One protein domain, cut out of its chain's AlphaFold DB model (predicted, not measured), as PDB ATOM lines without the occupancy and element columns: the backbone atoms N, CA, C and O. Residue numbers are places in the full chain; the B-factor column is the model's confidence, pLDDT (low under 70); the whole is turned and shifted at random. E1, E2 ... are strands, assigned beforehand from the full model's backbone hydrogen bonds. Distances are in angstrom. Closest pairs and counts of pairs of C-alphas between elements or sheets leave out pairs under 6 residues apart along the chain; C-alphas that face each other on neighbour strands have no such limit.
ATOM      1  N   ILE A   4     -30.548   1.064 -63.619       85.56
ATOM      2  CA  ILE A   4     -31.787   1.300 -62.869       85.56
ATOM      3  C   ILE A   4     -31.719   0.454 -61.604       85.56
ATOM      4  O   ILE A   4     -31.651  -0.773 -61.674       85.56
ATOM      5  N   TYR A   5     -31.739   1.099 -60.438       82.38
ATOM      6  CA  TYR A   5     -31.754   0.422 -59.145       82.38
ATOM      7  C   TYR A   5     -33.039   0.777 -58.402       82.38
ATOM      8  O   TYR A   5     -33.339   1.948 -58.208       82.38
ATOM      9  N   ARG A   6     -33.825  -0.239 -58.013       83.44
ATOM     10  CA  ARG A   6     -35.126  -0.079 -57.325       83.44
ATOM     11  C   ARG A   6     -36.114   0.866 -58.033       83.44
ATOM     12  O   ARG A   6     -36.900   1.541 -57.381       83.44
ATOM     13  N   GLY A   7     -36.090   0.886 -59.366       85.81
ATOM     14  CA  GLY A   7     -36.996   1.709 -60.176       85.81
ATOM     15  C   GLY A   7     -36.570   3.171 -60.327       85.81
ATOM     16  O   GLY A   7     -37.305   3.941 -60.931       85.81
ATOM     17  N   THR A   8     -35.393   3.551 -59.822       82.25
ATOM     18  CA  THR A   8     -34.800   4.879 -60.031       82.25
ATOM     19  C   THR A   8     -33.544   4.785 -60.883       82.25
ATOM     20  O   THR A   8     -32.728   3.878 -60.682       82.25
ATOM     21  N   ASP A   9     -33.370   5.741 -61.795       88.88
ATOM     22  CA  ASP A   9     -32.126   5.906 -62.538       88.88
ATOM     23  C   ASP A   9     -30.977   6.188 -61.571       88.88
ATOM     24  O   ASP A   9     -31.014   7.110 -60.754       88.88
ATOM     25  N   TYR A  10     -29.946   5.362 -61.659       84.50
ATOM     26  CA  TYR A  10     -28.772   5.429 -60.819       84.50
ATOM     27  C   TYR A  10     -27.575   5.862 -61.656       84.50
ATOM     28  O   TYR A  10     -27.149   5.174 -62.586       84.50
ATOM     29  N   THR A  11     -27.008   7.006 -61.285       85.19
ATOM     30  CA  THR A  11     -25.737   7.473 -61.834       85.19
ATOM     31  C   THR A  11     -24.643   7.172 -60.811       85.19
ATOM     32  O   THR A  11     -24.654   7.779 -59.737       85.19
ATOM     33  N   PRO A  12     -23.716   6.234 -61.085       80.00
ATOM     34  CA  PRO A  12     -22.604   5.979 -60.181       80.00
ATOM     35  C   PRO A  12     -21.720   7.225 -60.097       80.00
ATOM     36  O   PRO A  12     -21.334   7.793 -61.117       80.00
ATOM     37  N   SER A  13     -21.382   7.633 -58.878       82.12
ATOM     38  CA  SER A  13     -20.424   8.705 -58.622       82.12
ATOM     39  C   SER A  13     -19.286   8.164 -57.773       82.12
ATOM     40  O   SER A  13     -19.519   7.594 -56.709       82.12
ATOM     41  N   ASN A  14     -18.058   8.374 -58.242       81.56
ATOM     42  CA  ASN A  14     -16.843   8.088 -57.479       81.56
ATOM     43  C   ASN A  14     -16.411   9.289 -56.620       81.56
ATOM     44  O   ASN A  14     -15.384   9.226 -55.947       81.56
ATOM     45  N   ALA A  15     -17.151  10.402 -56.672       85.94
ATOM     46  CA  ALA A  15     -16.840  11.577 -55.880       85.94
ATOM     47  C   ALA A  15     -17.137  11.307 -54.402       85.94
ATOM     48  O   ALA A  15     -18.204  10.801 -54.047       85.94
ATOM     49  N   LEU A  16     -16.193  11.678 -53.539       82.62
ATOM     50  CA  LEU A  16     -16.407  11.612 -52.105       82.62
ATOM     51  C   LEU A  16     -17.454  12.661 -51.680       82.62
ATOM     52  O   LEU A  16     -17.423  13.791 -52.174       82.62
ATOM     53  N   PRO A  17     -18.369  12.329 -50.752       82.56
ATOM     54  CA  PRO A  17     -19.291  13.305 -50.180       82.56
ATOM     55  C   PRO A  17     -18.546  14.457 -49.493       82.56
ATOM     56  O   PRO A  17     -17.464  14.256 -48.943       82.56
ATOM     57  N   ALA A  18     -19.154  15.644 -49.417       85.75
ATOM     58  CA  ALA A  18     -18.571  16.788 -48.699       85.75
ATOM     59  C   ALA A  18     -18.341  16.519 -47.197       85.75
ATOM     60  O   ALA A  18     -17.510  17.158 -46.563       85.75
ATOM     61  N   THR A  19     -19.062  15.551 -46.633       87.19
ATOM     62  CA  THR A  19     -18.942  15.100 -45.239       87.19
ATOM     63  C   THR A  19     -17.866  14.030 -45.049       87.19
ATOM     64  O   THR A  19     -17.781  13.422 -43.983       87.19
ATOM     65  N   SER A  20     -17.085  13.727 -46.087       86.75
ATOM     66  CA  SER A  20     -16.032  12.722 -46.013       86.75
ATOM     67  C   SER A  20     -14.784  13.252 -45.310       86.75
ATOM     68  O   SER A  20     -14.362  14.392 -45.487       86.75
ATOM     69  N   HIS A  21     -14.171  12.376 -44.527       88.88
ATOM     70  CA  HIS A  21     -12.885  12.570 -43.886       88.88
ATOM     71  C   HIS A  21     -11.934  11.463 -44.321       88.88
ATOM     72  O   HIS A  21     -12.357  10.347 -44.635       88.88
ATOM     73  N   THR A  22     -10.643  11.776 -44.310       92.44
ATOM     74  CA  THR A  22      -9.585  10.866 -44.750       92.44
ATOM     75  C   THR A  22      -8.732  10.450 -43.562       92.44
ATOM     76  O   THR A  22      -8.278  11.292 -42.789       92.44
ATOM     77  N   LEU A  23      -8.499   9.146 -43.437       92.19
ATOM     78  CA  LEU A  23      -7.569   8.550 -42.489       92.19
ATOM     79  C   LEU A  23      -6.493   7.797 -43.270       92.19
ATOM     80  O   LEU A  23      -6.795   6.864 -44.012       92.19
ATOM     81  N   THR A  24      -5.237   8.187 -43.083       95.31
ATOM     82  CA  THR A  24      -4.072   7.523 -43.680       95.31
ATOM     83  C   THR A  24      -3.340   6.710 -42.624       95.31
ATOM     84  O   THR A  24      -3.118   7.193 -41.514       95.31
ATOM     85  N   GLY A  25      -2.930   5.491 -42.959       94.12
ATOM     86  CA  GLY A  25      -2.185   4.633 -42.046       94.12
ATOM     87  C   GLY A  25      -1.577   3.424 -42.744       94.12
ATOM     88  O   GLY A  25      -1.409   3.405 -43.962       94.12
ATOM     89  N   ARG A  26      -1.243   2.397 -41.958       95.56
ATOM     90  CA  ARG A  26      -0.763   1.111 -42.471       95.56
ATOM     91  C   ARG A  26      -1.672  -0.016 -41.999       95.56
ATOM     92  O   ARG A  26      -1.926  -0.142 -40.807       95.56
ATOM     93  N   TYR A  27      -2.118  -0.862 -42.921       90.25
ATOM     94  CA  TYR A  27      -2.833  -2.099 -42.625       90.25
ATOM     95  C   TYR A  27      -1.970  -3.284 -43.055       90.25
ATOM     96  O   TYR A  27      -1.578  -3.390 -44.215       90.25
ATOM     97  N   ARG A  28      -1.620  -4.161 -42.100       94.88
ATOM     98  CA  ARG A  28      -0.723  -5.317 -42.325       94.88
ATOM     99  C   ARG A  28       0.607  -4.934 -42.998       94.88
ATOM    100  O   ARG A  28       1.080  -5.616 -43.900       94.88
ATOM    101  N   GLY A  29       1.188  -3.808 -42.578       95.31
ATOM    102  CA  GLY A  29       2.455  -3.295 -43.110       95.31
ATOM    103  C   GLY A  29       2.353  -2.562 -44.454       95.31
ATOM    104  O   GLY A  29       3.337  -1.960 -44.867       95.31
ATOM    105  N   THR A  30       1.183  -2.548 -45.100       94.25
ATOM    106  CA  THR A  30       0.954  -1.836 -46.369       94.25
ATOM    107  C   THR A  30       0.273  -0.498 -46.112       94.25
ATOM    108  O   THR A  30      -0.610  -0.415 -45.260       94.25
ATOM    109  N   GLU A  31       0.671   0.551 -46.829       96.75
ATOM    110  CA  GLU A  31       0.015   1.859 -46.743       96.75
ATOM    111  C   GLU A  31      -1.438   1.776 -47.218       96.75
ATOM    112  O   GLU A  31      -1.751   1.146 -48.226       96.75
ATOM    113  N   MET A  32      -2.337   2.388 -46.455       95.81
ATOM    114  CA  MET A  32      -3.770   2.341 -46.695       95.81
ATOM    115  C   MET A  32      -4.394   3.694 -46.375       95.81
ATOM    116  O   MET A  32      -4.105   4.306 -45.346       95.81
ATOM    117  N   THR A  33      -5.289   4.129 -47.258       93.38
ATOM    118  CA  THR A  33      -6.122   5.315 -47.060       93.38
ATOM    119  C   THR A  33      -7.574   4.877 -46.950       93.38
ATOM    120  O   THR A  33      -8.064   4.123 -47.788       93.38
ATOM    121  N   MET A  34      -8.251   5.325 -45.899       88.62
ATOM    122  CA  MET A  34      -9.671   5.088 -45.666       88.62
ATOM    123  C   MET A  34     -10.429   6.406 -45.699       88.62
ATOM    124  O   MET A  34      -9.955   7.416 -45.179       88.62
ATOM    125  N   HIS A  35     -11.635   6.368 -46.259       88.56
ATOM    126  CA  HIS A  35     -12.572   7.482 -46.224       88.56
ATOM    127  C   HIS A  35     -13.789   7.091 -45.395       88.56
ATOM    128  O   HIS A  35     -14.338   6.003 -45.568       88.56
ATOM    129  N   TYR A  36     -14.219   7.975 -44.502       85.31
ATOM    130  CA  TYR A  36     -15.429   7.791 -43.706       85.31
ATOM    131  C   TYR A  36     -16.260   9.069 -43.723       85.31
ATOM    132  O   TYR A  36     -15.715  10.161 -43.851       85.31
ATOM    133  N   SER A  37     -17.583   8.949 -43.625       85.88
ATOM    134  CA  SER A  37     -18.456  10.118 -43.520       85.88
ATOM    135  C   SER A  37     -18.653  10.500 -42.056       85.88
ATOM    136  O   SER A  37     -18.881   9.628 -41.219       85.88
ATOM    137  N   SER A  38     -18.607  11.797 -41.747       82.38
ATOM    138  CA  SER A  38     -19.034  12.329 -40.445       82.38
ATOM    139  C   SER A  38     -20.551  12.339 -40.267       82.38
ATOM    140  O   SER A  38     -21.031  12.509 -39.149       82.38
ATOM    141  N   GLN A  39     -21.316  12.142 -41.343       83.25
ATOM    142  CA  GLN A  39     -22.772  12.094 -41.309       83.25
ATOM    143  C   GLN A  39     -23.252  10.728 -41.781       83.25
ATOM    144  O   GLN A  39     -23.287  10.429 -42.974       83.25
ATOM    145  N   LEU A  40     -23.645   9.894 -40.822       75.06
ATOM    146  CA  LEU A  40     -24.344   8.653 -41.118       75.06
ATOM    147  C   LEU A  40     -25.845   8.941 -41.241       75.06
ATOM    148  O   LEU A  40     -26.378   9.727 -40.450       75.06
ATOM    149  N   PRO A  41     -26.545   8.325 -42.208       75.06
ATOM    150  CA  PRO A  41     -27.993   8.422 -42.256       75.06
ATOM    151  C   PRO A  41     -28.576   7.871 -40.953       75.06
ATOM    152  O   PRO A  41     -28.105   6.856 -40.434       75.06
ATOM    153  N   ALA A  42     -29.612   8.532 -40.435       73.94
ATOM    154  CA  ALA A  42     -30.342   8.023 -39.287       73.94
ATOM    155  C   ALA A  42     -30.907   6.644 -39.644       73.94
ATOM    156  O   ALA A  42     -31.735   6.514 -40.551       73.94
ATOM    157  N   GLN A  43     -30.432   5.607 -38.959       67.69
ATOM    158  CA  GLN A  43     -30.986   4.277 -39.138       67.69
ATOM    159  C   GLN A  43     -32.412   4.293 -38.575       67.69
ATOM    160  O   GLN A  43     -32.600   4.702 -37.425       67.69
ATOM    161  N   PRO A  44     -33.430   3.879 -39.351       67.25
ATOM    162  CA  PRO A  44     -34.781   3.801 -38.827       67.25
ATOM    163  C   PRO A  44     -34.792   2.852 -37.629       67.25
ATOM    164  O   PRO A  44     -34.184   1.778 -37.665       67.25
ATOM    165  N   PHE A  45     -35.485   3.249 -36.565       68.00
ATOM    166  CA  PHE A  45     -35.720   2.364 -35.437       68.00
ATOM    167  C   PHE A  45     -36.645   1.242 -35.907       68.00
ATOM    168  O   PHE A  45     -37.825   1.465 -36.178       68.00
ATOM    169  N   VAL A  46     -36.097   0.040 -36.055       67.44
ATOM    170  CA  VAL A  46     -36.874  -1.145 -36.403       67.44
ATOM    171  C   VAL A  46     -36.804  -2.093 -35.217       67.44
ATOM    172  O   VAL A  46     -35.713  -2.496 -34.817       67.44
ATOM    173  N   ASN A  47     -37.969  -2.448 -34.667       71.19
ATOM    174  CA  ASN A  47     -38.128  -3.482 -33.641       71.19
ATOM    175  C   ASN A  47     -37.852  -4.860 -34.255       71.19
ATOM    176  O   ASN A  47     -38.761  -5.655 -34.492       71.19
ATOM    177  N   LEU A  48     -36.594  -5.106 -34.605       75.25
ATOM    178  CA  LEU A  48     -36.151  -6.370 -35.159       75.25
ATOM    179  C   LEU A  48     -35.999  -7.382 -34.024       75.25
ATOM    180  O   LEU A  48     -35.559  -7.049 -32.927       75.25
ATOM    181  N   THR A  49     -36.322  -8.635 -34.309       81.56
ATOM    182  CA  THR A  49     -36.122  -9.752 -33.384       81.56
ATOM    183  C   THR A  49     -35.240 -10.775 -34.079       81.56
ATOM    184  O   THR A  49     -35.580 -11.252 -35.161       81.56
ATOM    185  N   TYR A  50     -34.115 -11.139 -33.467       78.75
ATOM    186  CA  TYR A  50     -33.244 -12.204 -33.958       78.75
ATOM    187  C   TYR A  50     -33.283 -13.383 -32.986       78.75
ATOM    188  O   TYR A  50     -32.923 -13.247 -31.820       78.75
ATOM    189  N   ARG A  51     -33.754 -14.548 -33.457       85.75
ATOM    190  CA  ARG A  51     -33.896 -15.781 -32.648       85.75
ATOM    191  C   ARG A  51     -34.655 -15.580 -31.325       85.75
ATOM    192  O   ARG A  51     -34.282 -16.134 -30.298       85.75
ATOM    193  N   GLY A  52     -35.715 -14.775 -31.353       83.31
ATOM    194  CA  GLY A  52     -36.538 -14.484 -30.173       83.31
ATOM    195  C   GLY A  52     -35.979 -13.402 -29.242       83.31
ATOM    196  O   GLY A  52     -36.657 -13.032 -28.291       83.31
ATOM    197  N   VAL A  53     -34.794 -12.851 -29.526       75.00
ATOM    198  CA  VAL A  53     -34.200 -11.744 -28.763       75.00
ATOM    199  C   VAL A  53     -34.412 -10.432 -29.510       75.00
ATOM    200  O   VAL A  53     -34.195 -10.367 -30.723       75.00
ATOM    201  N   GLN A  54     -34.832  -9.380 -28.799       77.12
ATOM    202  CA  GLN A  54     -34.933  -8.041 -29.379       77.12
ATOM    203  C   GLN A  54     -33.553  -7.569 -29.840       77.12
ATOM    204  O   GLN A  54     -32.600  -7.507 -29.065       77.12
ATOM    205  N   TYR A  55     -33.454  -7.236 -31.119       67.50
ATOM    206  CA  TYR A  55     -32.282  -6.600 -31.686       67.50
ATOM    207  C   TYR A  55     -32.358  -5.107 -31.365       67.50
ATOM    208  O   TYR A  55     -33.192  -4.388 -31.913       67.50
TER     209      TYR A  55
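What this domain is: This is residues 4 to 55 of the 71 residues of a protein of Cyanobacteria bacterium J069 (UniProt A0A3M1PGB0). This is an open, stretched-out chain with no common core: a long two-stranded hairpin, E2 and E3, with a bend in E2, lies far from a small two-stranded hairpin, E4 and E5, and the drawn-out residues 38 to 47 join the two. A free arm of residues 4 to 15 leads into E2 and holds a small fold-back, where residues 4 to 5 pair with residues 8 to 9 of E1; E1 and the two hairpins make the corners of a wide triangle. The printed part has 52 residues with no named helix and five named strands in the order E1, E2, E3, E4, E5, and its class is all strand, though just 25 of the 52 residues are in named elements. Each hairpin is its own antiparallel sheet of two strands, in the orders E2 - E3 and E4 - E5. The whole is extended, with a radius of gyration of the C-alphas of 17.6 A, and spans 43 by 34 by 19 A, only just flat.

Where its parts are: Begin at Ile 4, whose C-alpha is at (-31.787, 1.300, -62.869). Strand E1 comes soon after, residues 8 to 10, 6.1 A from first to last C-alpha. From there go on to C-alpha 20 at (-16.032, 12.722, -46.013), where E2 begins; it covers residues 20 to 27 and measures 20.1 A. E3 follows as residues 30 to 37, 23.0 A long, and ends with C-alpha 37 at (-18.456, 10.118, -43.520). Further on, E4 is residues 48 to 50, 6.6 A long, and E5 is residues 53 to 55, 6.2 A long. E5 ends at the last printed C-alpha, that of Tyr 55, at (-32.282, -6.600, -31.686).

How they stand to each other: Start with E2 and E3, the two longest strands at 8 residues each. They are antiparallel neighbours, with 157 degrees between their directions, and form a hairpin over a tight link of 2 residues. Look at C-alphas 20 and 37, which face each other at 4.3 A, and then at 27 and 30 near the turn, which face each other at 5.3 A. On the backbone, N 23 and O 34 are 2.9 A apart and N 32 and O 25 are 2.8 A apart, both within hydrogen-bond range. E2 bends by 54 degrees at residue 24. Now move to E4 and E5, a second hairpin with a tight link of 2 residues, antiparallel at 133 degrees. C-alphas 49 and 54 face each other at 4.5 A, and N 55 and O 48, 2.8 A apart, are within hydrogen-bond range. E2 and E3 are both apart from E4 and from E5. E1 pairs with no named strand and is apart from the other four strands; beside its residues 8 to 9 you find residues 4 to 5, antiparallel to them.

The domain as a whole: The two C-alphas farthest apart are those of Glu 31 and Gly 52, at 43.3 A. From the first printed C-alpha to the last the distance is 32.2 A. Residues 4 to 15, 26 to 31 and 48 to 54 stand free. The printed part has no cut, and it has no long link: E1 to E2, with 9 residues between them, and E3 to E4, with 10, are short links. In the B-factor column the mean pLDDT of the printed part is 83.8; look for values under 70 at residues 43 to 46 and at residue 55.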